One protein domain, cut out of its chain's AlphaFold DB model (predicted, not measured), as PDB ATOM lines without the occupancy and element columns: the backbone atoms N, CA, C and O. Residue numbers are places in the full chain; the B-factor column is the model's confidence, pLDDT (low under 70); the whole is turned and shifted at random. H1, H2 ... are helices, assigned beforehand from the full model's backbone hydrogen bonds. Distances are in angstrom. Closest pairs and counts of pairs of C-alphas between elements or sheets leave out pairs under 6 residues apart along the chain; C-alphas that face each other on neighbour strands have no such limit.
ATOM      1  N   PHE A   7     219.652 215.465 259.905       94.94
ATOM      2  CA  PHE A   7     219.144 216.506 259.015       94.94
ATOM      3  C   PHE A   7     219.714 217.876 259.385       94.94
ATOM      4  O   PHE A   7     220.028 218.149 260.538       94.94
ATOM      5  N   ARG A   8     219.836 218.767 258.399       94.56
ATOM      6  CA  ARG A   8     220.259 220.158 258.611       94.56
ATOM      7  C   ARG A   8     219.295 221.115 257.935       94.56
ATOM      8  O   ARG A   8     218.789 220.820 256.855       94.56
ATOM      9  N   VAL A   9     219.103 222.277 258.546       94.88
ATOM     10  CA  VAL A   9     218.397 223.394 257.918       94.88
ATOM     11  C   VAL A   9     219.440 224.278 257.244       94.88
ATOM     12  O   VAL A   9     220.261 224.888 257.919       94.88
ATOM     13  N   LEU A  10     219.437 224.303 255.909       92.81
ATOM     14  CA  LEU A  10     220.431 225.035 255.112       92.81
ATOM     15  C   LEU A  10     220.245 226.552 255.196       92.81
ATOM     16  O   LEU A  10     221.206 227.291 255.378       92.81
ATOM     17  N   GLN A  11     219.001 227.010 255.057       94.75
ATOM     18  CA  GLN A  11     218.645 228.426 255.015       94.75
ATOM     19  C   GLN A  11     217.542 228.700 256.042       94.75
ATOM     20  O   GLN A  11     216.362 228.575 255.711       94.75
ATOM     21  N   PRO A  12     217.893 229.069 257.288       94.25
ATOM     22  CA  PRO A  12     216.910 229.278 258.350       94.25
ATOM     23  C   PRO A  12     215.839 230.313 257.995       94.25
ATOM     24  O   PRO A  12     214.665 230.036 258.192       94.25
ATOM     25  N   LYS A  13     216.214 231.448 257.385       95.56
ATOM     26  CA  LYS A  13     215.258 232.501 256.985       95.56
ATOM     27  C   LYS A  13     214.241 232.013 255.947       95.56
ATOM     28  O   LYS A  13     213.041 232.144 256.138       95.56
ATOM     29  N   ALA A  14     214.713 231.370 254.876       96.31
ATOM     30  CA  ALA A  14     213.824 230.818 253.852       96.31
ATOM     31  C   ALA A  14     212.935 229.692 254.410       96.31
ATOM     32  O   ALA A  14     211.786 229.540 253.999       96.31
ATOM     33  N   PHE A  15     213.455 228.915 255.364       96.31
ATOM     34  CA  PHE A  15     212.692 227.891 256.070       96.31
ATOM     35  C   PHE A  15     211.582 228.508 256.938       96.31
ATOM     36  O   PHE A  15     210.453 228.022 256.888       96.31
ATOM     37  N   GLU A  16     211.867 229.592 257.669       96.38
ATOM     38  CA  GLU A  16     210.874 230.344 258.456       96.38
ATOM     39  C   GLU A  16     209.729 230.888 257.610       96.38
ATOM     40  O   GLU A  16     208.577 230.769 258.013       96.38
ATOM     41  N   GLU A  17     210.033 231.465 256.449       95.94
ATOM     42  CA  GLU A  17     209.025 232.113 255.607       95.94
ATOM     43  C   GLU A  17     208.194 231.108 254.804       95.94
ATOM     44  O   GLU A  17     206.987 231.285 254.652       95.94
ATOM     45  N   ARG A  18     208.830 230.056 254.271       96.00
ATOM     46  CA  ARG A  18     208.197 229.175 253.275       96.00
ATOM     47  C   ARG A  18     207.767 227.823 253.814       96.00
ATOM     48  O   ARG A  18     206.845 227.236 253.264       96.00
ATOM     49  N   VAL A  19     208.447 227.293 254.830       96.12
ATOM     50  CA  VAL A  19     208.253 225.902 255.269       96.12
ATOM     51  C   VAL A  19     207.532 225.840 256.605       96.12
ATOM     52  O   VAL A  19     206.543 225.122 256.721       96.12
ATOM     53  N   ILE A  20     207.972 226.603 257.611       95.38
ATOM     54  CA  ILE A  20     207.369 226.530 258.950       95.38
ATOM     55  C   ILE A  20     205.845 226.788 258.922       95.38
ATOM     56  O   ILE A  20     205.125 225.970 259.493       95.38
ATOM     57  N   PRO A  21     205.314 227.815 258.230       95.75
ATOM     58  CA  PRO A  21     203.880 228.104 258.242       95.75
ATOM     59  C   PRO A  21     203.015 227.016 257.587       95.75
ATOM     60  O   PRO A  21     201.822 226.949 257.861       95.75
ATOM     61  N   LEU A  22     203.601 226.163 256.734       96.62
ATOM     62  CA  LEU A  22     202.894 225.060 256.074       96.62
ATOM     63  C   LEU A  22     202.712 223.846 256.994       96.62
ATOM     64  O   LEU A  22     201.737 223.114 256.856       96.62
ATOM     65  N   PHE A  23     203.649 223.628 257.921       93.88
ATOM     66  CA  PHE A  23     203.700 222.423 258.761       93.88
ATOM     67  C   PHE A  23     203.432 222.693 260.244       93.88
ATOM     68  O   PHE A  23     203.130 221.768 260.997       93.88
ATOM     69  N   PHE A  24     203.547 223.944 260.692       93.19
ATOM     70  CA  PHE A  24     203.461 224.318 262.098       93.19
ATOM     71  C   PHE A  24     202.527 225.511 262.309       93.19
ATOM     72  O   PHE A  24     202.378 226.384 261.463       93.19
ATOM     73  N   ARG A  25     201.957 225.612 263.515       93.44
ATOM     74  CA  ARG A  25     201.059 226.711 263.928       93.44
ATOM     75  C   ARG A  25     201.793 227.979 264.393       93.44
ATOM     76  O   ARG A  25     201.262 228.764 265.173       93.44
ATOM     77  N   HIS A  26     203.046 228.149 263.992       93.94
ATOM     78  CA  HIS A  26     203.893 229.300 264.313       93.94
ATOM     79  C   HIS A  26     204.783 229.597 263.100       93.94
ATOM     80  O   HIS A  26     204.822 228.799 262.177       93.94
ATOM     81  N   GLY A  27     205.478 230.735 263.076       94.00
ATOM     82  CA  GLY A  27     206.329 231.135 261.942       94.00
ATOM     83  C   GLY A  27     207.791 231.381 262.311       94.00
ATOM     84  O   GLY A  27     208.483 232.095 261.598       94.00
ATOM     85  N   ARG A  28     208.257 230.887 263.467       94.94
ATOM     86  CA  ARG A  28     209.583 231.239 264.010       94.94
ATOM     87  C   ARG A  28     210.488 230.020 264.121       94.94
ATOM     88  O   ARG A  28     210.132 229.021 264.753       94.94
ATOM     89  N   TYR A  29     211.720 230.145 263.643       95.56
ATOM     90  CA  TYR A  29     212.753 229.116 263.736       95.56
ATOM     91  C   TYR A  29     213.079 228.790 265.183       95.56
ATOM     92  O   TYR A  29     213.263 227.629 265.529       95.56
ATOM     93  N   ALA A  30     213.102 229.792 266.064       95.12
ATOM     94  CA  ALA A  30     213.362 229.577 267.484       95.12
ATOM     95  C   ALA A  30     212.347 228.604 268.115       95.12
ATOM     96  O   ALA A  30     212.723 227.737 268.907       95.12
ATOM     97  N   SER A  31     211.071 228.707 267.734       95.50
ATOM     98  CA  SER A  31     210.014 227.804 268.197       95.50
ATOM     99  C   SER A  31     210.192 226.397 267.638       95.50
ATOM    100  O   SER A  31     210.003 225.434 268.381       95.50
ATOM    101  N   PHE A  32     210.602 226.271 266.373       95.69
ATOM    102  CA  PHE A  32     210.976 224.993 265.760       95.69
ATOM    103  C   PHE A  32     212.184 224.355 266.468       95.69
ATOM    104  O   PHE A  32     212.120 223.204 266.888       95.69
ATOM    105  N   ALA A  33     213.257 225.110 266.697       94.31
ATOM    106  CA  ALA A  33     214.470 224.616 267.343       94.31
ATOM    107  C   ALA A  33     214.213 224.151 268.786       94.31
ATOM    108  O   ALA A  33     214.737 223.119 269.204       94.31
ATOM    109  N   ARG A  34     213.373 224.864 269.550       93.31
ATOM    110  CA  ARG A  34     212.934 224.413 270.886       93.31
ATOM    111  C   ARG A  34     212.168 223.100 270.822       93.31
ATOM    112  O   ARG A  34     212.364 222.233 271.666       93.31
ATOM    113  N   GLN A  35     211.302 222.976 269.827       93.69
ATOM    114  CA  GLN A  35     210.520 221.783 269.556       93.69
ATOM    115  C   GLN A  35     211.426 220.585 269.252       93.69
ATOM    116  O   GLN A  35     211.323 219.576 269.943       93.69
ATOM    117  N   VAL A  36     212.379 220.742 268.332       95.12
ATOM    118  CA  VAL A  36     213.414 219.746 268.012       95.12
ATOM    119  C   VAL A  36     214.203 219.350 269.267       95.12
ATOM    120  O   VAL A  36     214.259 218.175 269.617       95.12
ATOM    121  N   ASN A  37     214.719 220.315 270.030       92.69
ATOM    122  CA  ASN A  37     215.459 220.021 271.263       92.69
ATOM    123  C   ASN A  37     214.590 219.303 272.316       92.69
ATOM    124  O   ASN A  37     215.074 218.441 273.045       92.69
ATOM    125  N   GLY A  38     213.300 219.638 272.399       91.88
ATOM    126  CA  GLY A  38     212.357 219.015 273.331       91.88
ATOM    127  C   GLY A  38     212.033 217.554 273.014       91.88
ATOM    128  O   GLY A  38     211.509 216.857 273.877       91.88
ATOM    129  N   TRP A  39     212.345 217.089 271.805       93.06
ATOM    130  CA  TRP A  39     212.243 215.683 271.401       93.06
ATOM    131  C   TRP A  39     213.560 214.915 271.550       93.06
ATOM    132  O   TRP A  39     213.657 213.788 271.089       93.06
ATOM    133  N   GLY A  40     214.567 215.505 272.203       91.50
ATOM    134  CA  GLY A  40     215.837 214.830 272.478       91.50
ATOM    135  C   GLY A  40     216.842 214.883 271.331       91.50
ATOM    136  O   GLY A  40     217.853 214.196 271.381       91.50
ATOM    137  N   PHE A  41     216.609 215.700 270.299       93.75
ATOM    138  CA  PHE A  41     217.600 215.871 269.241       93.75
ATOM    139  C   PHE A  41     218.869 216.545 269.771       93.75
ATOM    140  O   PHE A  41     218.824 217.574 270.456       93.75
ATOM    141  N   HIS A  42     220.014 216.007 269.365       92.00
ATOM    142  CA  HIS A  42     221.325 216.577 269.629       92.00
ATOM    143  C   HIS A  42     221.778 217.423 268.442       92.00
ATOM    144  O   HIS A  42     221.719 216.991 267.291       92.00
ATOM    145  N   ARG A  43     222.247 218.643 268.723       92.19
ATOM    146  CA  ARG A  43     222.870 219.494 267.706       92.19
ATOM    147  C   ARG A  43     224.343 219.133 267.593       92.19
ATOM    148  O   ARG A  43     225.076 219.280 268.567       92.19
ATOM    149  N   ILE A  44     224.764 218.728 266.404       91.31
ATOM    150  CA  ILE A  44     226.148 218.366 266.111       91.31
ATOM    151  C   ILE A  44     226.989 219.643 266.037       91.31
ATOM    152  O   ILE A  44     226.687 220.566 265.274       91.31
ATOM    153  N   THR A  45     228.020 219.721 266.878       89.31
ATOM    154  CA  THR A  45     228.888 220.900 267.018       89.31
ATOM    155  C   THR A  45     230.242 220.746 266.348       89.31
ATOM    156  O   THR A  45     230.938 221.744 266.235       89.31
ATOM    157  N   ASN A  46     230.608 219.543 265.905       87.12
ATOM    158  CA  ASN A  46     231.918 219.234 265.336       87.12
ATOM    159  C   ASN A  46     231.766 218.289 264.134       87.12
ATOM    160  O   ASN A  46     230.763 217.587 264.020       87.12
ATOM    161  N   GLY A  47     232.777 218.251 263.263       87.25
ATOM    162  CA  GLY A  47     232.845 217.308 262.146       87.25
ATOM    163  C   GLY A  47     232.121 217.755 260.865       87.25
ATOM    164  O   GLY A  47     231.669 218.899 260.764       87.25
ATOM    165  N   PRO A  48     232.021 216.859 259.866       87.38
ATOM    166  CA  PRO A  48     231.477 217.168 258.536       87.38
ATOM    167  C   PRO A  48     229.989 217.542 258.560       87.38
ATOM    168  O   PRO A  48     229.528 218.328 257.732       87.38
ATOM    169  N   ASP A  49     229.244 217.041 259.545       90.19
ATOM    170  CA  ASP A  49     227.811 217.302 259.705       90.19
ATOM    171  C   ASP A  49     227.532 218.445 260.695       90.19
ATOM    172  O   ASP A  49     226.475 218.490 261.333       90.19
ATOM    173  N   TYR A  50     228.467 219.389 260.831       90.19
ATOM    174  CA  TYR A  50     228.321 220.559 261.694       90.19
ATOM    175  C   TYR A  50     226.977 221.277 261.488       90.19
ATOM    176  O   TYR A  50     226.549 221.565 260.366       90.19
ATOM    177  N   GLY A  51     226.311 221.606 262.597       90.38
ATOM    178  CA  GLY A  51     225.050 222.347 262.593       90.38
ATOM    179  C   GLY A  51     223.820 221.511 262.232       90.38
ATOM    180  O   GLY A  51     222.727 222.071 262.140       90.38
ATOM    181  N   SER A  52     223.973 220.199 262.052       93.88
ATOM    182  CA  SER A  52     222.854 219.274 261.875       93.88
ATOM    183  C   SER A  52     222.266 218.804 263.211       93.88
ATOM    184  O   SER A  52     222.850 218.989 264.284       93.88
ATOM    185  N   TYR A  53     221.069 218.229 263.136       94.50
ATOM    186  CA  TYR A  53     220.340 217.633 264.245       94.50
ATOM    187  C   TYR A  53     220.298 216.116 264.070       94.50
ATOM    188  O   TYR A  53     219.951 215.616 262.994       94.50
ATOM    189  N   TYR A  54     220.629 215.404 265.143       93.69
ATOM    190  CA  TYR A  54     220.706 213.950 265.198       93.69
ATOM    191  C   TYR A  54     219.823 213.395 266.315       93.69
ATOM    192  O   TYR A  54     219.765 213.959 267.410       93.69
ATOM    193  N   HIS A  55     219.165 212.275 266.032       94.06
ATOM    194  CA  HIS A  55     218.483 211.443 267.013       94.06
ATOM    195  C   HIS A  55     218.586 209.983 266.558       94.06
ATOM    196  O   HIS A  55     218.373 209.687 265.385       94.06
ATOM    197  N   GLU A  56     218.887 209.071 267.479       93.06
ATOM    198  CA  GLU A  56     219.122 207.641 267.208       93.06
ATOM    199  C   GLU A  56     217.963 206.952 266.470       93.06
ATOM    200  O   GLU A  56     218.180 206.219 265.509       93.06
ATOM    201  N   LEU A  57     216.728 207.246 266.877       93.62
ATOM    202  CA  LEU A  57     215.506 206.691 266.287       93.62
ATOM    203  C   LEU A  57     214.980 207.477 265.072       93.62
ATOM    204  O   LEU A  57     213.954 207.116 264.500       93.62
ATOM    205  N   PHE A  58     215.647 208.563 264.672       95.00
ATOM    206  CA  PHE A  58     215.226 209.372 263.527       95.00
ATOM    207  C   PHE A  58     216.069 209.025 262.297       95.00
ATOM    208  O   PHE A  58     217.064 209.684 261.989       95.00
ATOM    209  N   LEU A  59     215.672 207.962 261.595       93.50
ATOM    210  CA  LEU A  59     216.412 207.409 260.460       93.50
ATOM    211  C   LEU A  59     215.594 207.504 259.165       93.50
ATOM    212  O   LEU A  59     214.401 207.193 259.130       93.50
ATOM    213  N   ARG A  60     216.241 207.923 258.071       92.00
ATOM    214  CA  ARG A  60     215.606 208.000 256.747       92.00
ATOM    215  C   ARG A  60     215.117 206.613 256.310       92.00
ATOM    216  O   ARG A  60     215.880 205.657 256.341       92.00
ATOM    217  N   GLY A  61     213.859 206.533 255.872       89.62
ATOM    218  CA  GLY A  61     213.242 205.291 255.393       89.62
ATOM    219  C   GLY A  61     212.699 204.369 256.492       89.62
ATOM    220  O   GLY A  61     212.114 203.343 256.169       89.62
ATOM    221  N   LEU A  62     212.829 204.737 257.774       91.31
ATOM    222  CA  LEU A  62     212.360 203.934 258.912       91.31
ATOM    223  C   LEU A  62     211.402 204.742 259.812       91.31
ATOM    224  O   LEU A  62     211.747 205.072 260.948       91.31
ATOM    225  N   PRO A  63     210.188 205.085 259.335       91.00
ATOM    226  CA  PRO A  63     209.241 205.901 260.103       91.00
ATOM    227  C   PRO A  63     208.762 205.224 261.397       91.00
ATOM    228  O   PRO A  63     208.517 205.914 262.381       91.00
ATOM    229  N   HIS A  64     208.716 203.889 261.440       92.00
ATOM    230  CA  HIS A  64     208.324 203.121 262.628       92.00
ATOM    231  C   HIS A  64     209.248 203.351 263.837       92.00
ATOM    232  O   HIS A  64     208.813 203.238 264.978       92.00
ATOM    233  N   LEU A  65     210.522 203.708 263.619       92.56
ATOM    234  CA  LEU A  65     211.425 204.077 264.715       92.56
ATOM    235  C   LEU A  65     211.063 205.446 265.298       92.56
ATOM    236  O   LEU A  65     211.173 205.659 266.504       92.56
ATOM    237  N   CYS A  66     210.561 206.361 264.465       92.56
ATOM    238  CA  CYS A  66     210.135 207.682 264.912       92.56
ATOM    239  C   CYS A  66     208.940 207.599 265.876       92.56
ATOM    240  O   CYS A  66     208.863 208.385 266.817       92.56
ATOM    241  N   GLU A  67     208.054 206.614 265.710       91.81
ATOM    242  CA  GLU A  67     206.925 206.366 266.624       91.81
ATOM    243  C   GLU A  67     207.374 205.968 268.037       91.81
ATOM    244  O   GLU A  67     206.670 206.220 269.014       91.81
ATOM    245  N   GLN A  68     208.569 205.390 268.164       93.44
ATOM    246  CA  GLN A  68     209.145 204.988 269.448       93.44
ATOM    247  C   GLN A  68     209.848 206.146 270.170       93.44
ATOM    248  O   GLN A  68     210.248 206.000 271.328       93.44
ATOM    249  N   MET A  69     209.993 207.307 269.522       93.50
ATOM    250  CA  MET A  69     210.598 208.483 270.141       93.50
ATOM    251  C   MET A  69     209.748 208.983 271.308       93.50
ATOM    252  O   MET A  69     208.535 209.167 271.199       93.50
ATOM    253  N   ARG A  70     210.399 209.267 272.439       91.50
ATOM    254  CA  ARG A  70     209.743 209.790 273.642       91.50
ATOM    255  C   ARG A  70     210.325 211.136 274.028       91.50
ATOM    256  O   ARG A  70     211.535 211.338 273.986       91.50
ATOM    257  N   ARG A  71     209.459 212.053 274.465       91.06
ATOM    258  CA  ARG A  71     209.909 213.329 275.030       91.06
ATOM    259  C   ARG A  71     210.557 213.073 276.393       91.06
ATOM    260  O   ARG A  71     209.913 212.452 277.244       91.06
ATOM    261  N   PRO A  72     211.783 213.562 276.635       85.75
ATOM    262  CA  PRO A  72     212.404 213.460 277.947       85.75
ATOM    263  C   PRO A  72     211.542 214.148 279.010       85.75
ATOM    264  O   PRO A  72     211.196 215.328 278.875       85.75
ATOM    265  N   GLN A  73     211.212 213.423 280.079       81.94
ATOM    266  CA  GLN A  73     210.361 213.955 281.139       81.94
ATOM    267  C   GLN A  73     211.025 215.156 281.840       81.94
ATOM    268  O   GLN A  73     212.257 215.210 281.985       81.94
ATOM    269  N   PRO A  74     210.246 216.162 282.274       76.38
ATOM    270  CA  PRO A  74     210.732 217.176 283.205       76.38
ATOM    271  C   PRO A  74     211.193 216.485 284.495       76.38
ATOM    272  O   PRO A  74     210.428 215.742 285.093       76.38
ATOM    273  N   GLY A  75     212.452 216.682 284.897       74.62
ATOM    274  CA  GLY A  75     213.013 216.059 286.107       74.62
ATOM    275  C   GLY A  75     213.606 214.655 285.928       74.62
ATOM    276  O   GLY A  75     214.175 214.126 286.875       74.62
ATOM    277  N   GLY A  76     213.540 214.066 284.728       74.06
ATOM    278  CA  GLY A  76     214.333 212.874 284.409       74.06
ATOM    279  C   GLY A  76     215.836 213.187 284.330       74.06
ATOM    280  O   GLY A  76     216.205 214.364 284.257       74.06
ATOM    281  N   PRO A  77     216.712 212.166 284.296       70.06
ATOM    282  CA  PRO A  77     218.140 212.368 284.078       70.06
ATOM    283  C   PRO A  77     218.340 213.069 282.730       70.06
ATOM    284  O   PRO A  77     218.144 212.493 281.660       70.06
ATOM    285  N   ARG A  78     218.666 214.361 282.778       68.56
ATOM    286  CA  ARG A  78     219.001 215.157 281.599       68.56
ATOM    287  C   ARG A  78     220.509 215.245 281.540       68.56
ATOM    288  O   ARG A  78     221.112 215.785 282.465       68.56
ATOM    289  N   LYS A  79     221.100 214.767 280.442       70.69
ATOM    290  CA  LYS A  79     222.519 215.002 280.186       70.69
ATOM    291  C   LYS A  79     222.779 216.499 280.250       70.69
ATOM    292  O   LYS A  79     222.066 217.297 279.626       70.69
ATOM    293  N   SER A  80     223.771 216.884 281.043       73.12
ATOM    294  CA  SER A  80     224.133 218.294 281.152       73.12
ATOM    295  C   SER A  80     224.618 218.800 279.789       73.12
ATOM    296  O   SER A  80     225.115 218.034 278.963       73.12
ATOM    297  N   ARG A  81     224.510 220.107 279.520       70.38
ATOM    298  CA  ARG A  81     225.016 220.688 278.260       70.38
ATOM    299  C   ARG A  81     226.491 220.335 278.017       70.38
ATOM    300  O   ARG A  81     226.865 220.142 276.866       70.38
ATOM    301  N   LYS A  82     227.277 220.233 279.097       69.44
ATOM    302  CA  LYS A  82     228.693 219.854 279.083       69.44
ATOM    303  C   LYS A  82     228.882 218.393 278.667       69.44
ATOM    304  O   LYS A  82     229.721 218.120 277.821       69.44
ATOM    305  N   GLU A  83     228.050 217.500 279.190       71.50
ATOM    306  CA  GLU A  83     228.055 216.071 278.858       71.50
ATOM    307  C   GLU A  83     227.643 215.813 277.401       71.50
ATOM    308  O   GLU A  83     228.301 215.068 276.686       71.50
ATOM    309  N   ILE A  84     226.616 216.516 276.912       73.38
ATOM    310  CA  ILE A  84     226.190 216.437 275.502       73.38
ATOM    311  C   ILE A  84     227.311 216.892 274.556       73.38
ATOM    312  O   ILE A  84     227.409 216.388 273.443       73.38
ATOM    313  N   SER A  85     228.136 217.858 274.973       66.81
ATOM    314  CA  SER A  85     229.261 218.339 274.165       66.81
ATOM    315  C   SER A  85     230.531 217.494 274.283       66.81
ATOM    316  O   SER A  85     231.380 217.595 273.401       66.81
ATOM    317  N   SER A  86     230.693 216.721 275.363       68.12
ATOM    318  CA  SER A  86     231.883 215.890 275.596       68.12
ATOM    319  C   SER A  86     231.767 214.490 275.003       68.12
ATOM    320  O   SER A  86     232.790 213.848 274.789       68.12
ATOM    321  N   GLU A  87     230.550 214.019 274.735       67.94
ATOM    322  CA  GLU A  87     230.339 212.779 273.991       67.94
ATOM    323  C   GLU A  87     230.811 212.956 272.540       67.94
ATOM    324  O   GLU A  87     230.323 213.860 271.845       67.94
ATOM    325  N   PRO A  88     231.751 212.126 272.051       68.56
ATOM    326  CA  PRO A  88     232.124 212.156 270.649       68.56
ATOM    327  C   PRO A  88     230.887 211.820 269.814       68.56
ATOM    328  O   PRO A  88     230.258 210.777 269.988       68.56
ATOM    329  N   SER A  89     230.508 212.724 268.907       70.44
ATOM    330  CA  SER A  89     229.405 212.464 267.981       70.44
ATOM    331  C   SER A  89     229.698 211.178 267.196       70.44
ATOM    332  O   SER A  89     230.813 211.064 266.675       70.44
ATOM    333  N   PRO A  90     228.740 210.238 267.070       79.00
ATOM    334  CA  PRO A  90     228.959 208.997 266.335       79.00
ATOM    335  C   PRO A  90     229.422 209.289 264.907       79.00
ATOM    336  O   PRO A  90     228.878 210.180 264.254       79.00
ATOM    337  N   ASN A  91     230.400 208.534 264.397       86.44
ATOM    338  CA  ASN A  91     230.809 208.678 263.003       86.44
ATOM    339  C   ASN A  91     229.721 208.101 262.083       86.44
ATOM    340  O   ASN A  91     229.681 206.902 261.806       86.44
ATOM    341  N   PHE A  92     228.806 208.951 261.616       87.88
ATOM    342  CA  PHE A  92     227.651 208.510 260.832       87.88
ATOM    343  C   PHE A  92     228.022 207.849 259.505       87.88
ATOM    344  O   PHE A  92     227.237 207.037 259.014       87.88
ATOM    345  N   TYR A  93     229.183 208.181 258.940       87.75
ATOM    346  CA  TYR A  93     229.654 207.629 257.671       87.75
ATOM    347  C   TYR A  93     230.079 206.168 257.847       87.75
ATOM    348  O   TYR A  93     229.553 205.308 257.150       87.75
ATOM    349  N   GLU A  94     230.875 205.860 258.876       87.81
ATOM    350  CA  GLU A  94     231.230 204.471 259.221       87.81
ATOM    351  C   GLU A  94     229.998 203.620 259.557       87.81
ATOM    352  O   GLU A  94     229.895 202.456 259.170       87.81
ATOM    353  N   ILE A  95     229.027 204.191 260.281       87.06
ATOM    354  CA  ILE A  95     227.787 203.472 260.610       87.06
ATOM    355  C   ILE A  95     226.963 203.231 259.335       87.06
ATOM    356  O   ILE A  95     226.302 202.203 259.215       87.06
ATOM    357  N   SER A  96     226.993 204.158 258.377       87.69
ATOM    358  CA  SER A  96     226.308 203.993 257.092       87.69
ATOM    359  C   SER A  96     226.936 202.906 256.219       87.69
ATOM    360  O   SER A  96     226.204 202.272 255.465       87.69
ATOM    361  N   GLU A  97     228.249 202.690 256.316       87.50
ATOM    362  CA  GLU A  97     228.941 201.597 255.619       87.50
ATOM    363  C   GLU A  97     228.570 200.230 256.204       87.50
ATOM    364  O   GLU A  97     228.320 199.282 255.466       87.50
ATOM    365  N   LYS A  98     228.490 200.133 257.537       86.81
ATOM    366  CA  LYS A  98     228.182 198.876 258.242       86.81
ATOM    367  C   LYS A  98     226.694 198.525 258.226       86.81
ATOM    368  O   LYS A  98     226.331 197.356 258.196       86.81
ATOM    369  N   ALA A  99     225.838 199.538 258.301       82.94
ATOM    370  CA  ALA A  99     224.391 199.403 258.356       82.94
ATOM    371  C   ALA A  99     223.762 200.447 257.429       82.94
ATOM    372  O   ALA A  99     223.400 201.552 257.853       82.94
TER     373      ALA A  99
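What this domain is: This is residues 7 to 99 of the 318 residues of the protein "Hypothetical protein" of Trieres chinensis (UniProt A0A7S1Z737). Short helices are strung along loops: H1 and H2 gather near the first residues of H3, the longest, while H4, H5 and H6 lie separately, with loop residues 39 to 62 running through the middle. Residues 94 to 99 stick out. The 93 printed residues have six named helices, H1 to H6 in order, and no named strand: all helix, with under half, 39, in named elements. The whole is only just compact, close to loose: radius of gyration of the C-alphas 14.6 A, spans 37 by 35 by 28 A.

Where its parts are: H3, residues 29 to 38, is 13.9 A long, from C-alpha 29 at (212.753, 229.116, 263.736). H1 is residues 12 to 18, 10.1 A; H2 20 to 23; H4 63 to 67; H5 81 to 86; H6 92 to 98, 10.0 A, ending at C-alpha 98 (228.182, 198.876, 258.242).

How they stand to each other: H3 and H1 touch, about perpendicular at 73 degrees; their closest C-alphas, of Tyr 29 and Glu 16, are 5.7 A apart. H2 is close to H3 but not clearly touching: their closest C-alphas, of Ile 20 and Tyr 29, are 7.7 A apart. H4, H5 and H6 touch no helix. Residues 42 to 43 pair with 53 to 54, antiparallel. Every O i to N i+4 pair is within hydrogen-bond range in H1, H3, H4, H5 and H6; H2 is too short for one.

The domain as a whole: The C-alphas farthest apart, of His 26 and Lys 98, are 39.4 A apart. The printed part has no cut; the links H3 to H4 and H4 to H5 are long. Residues 78, 82 and 85 to 88 have pLDDT under 70.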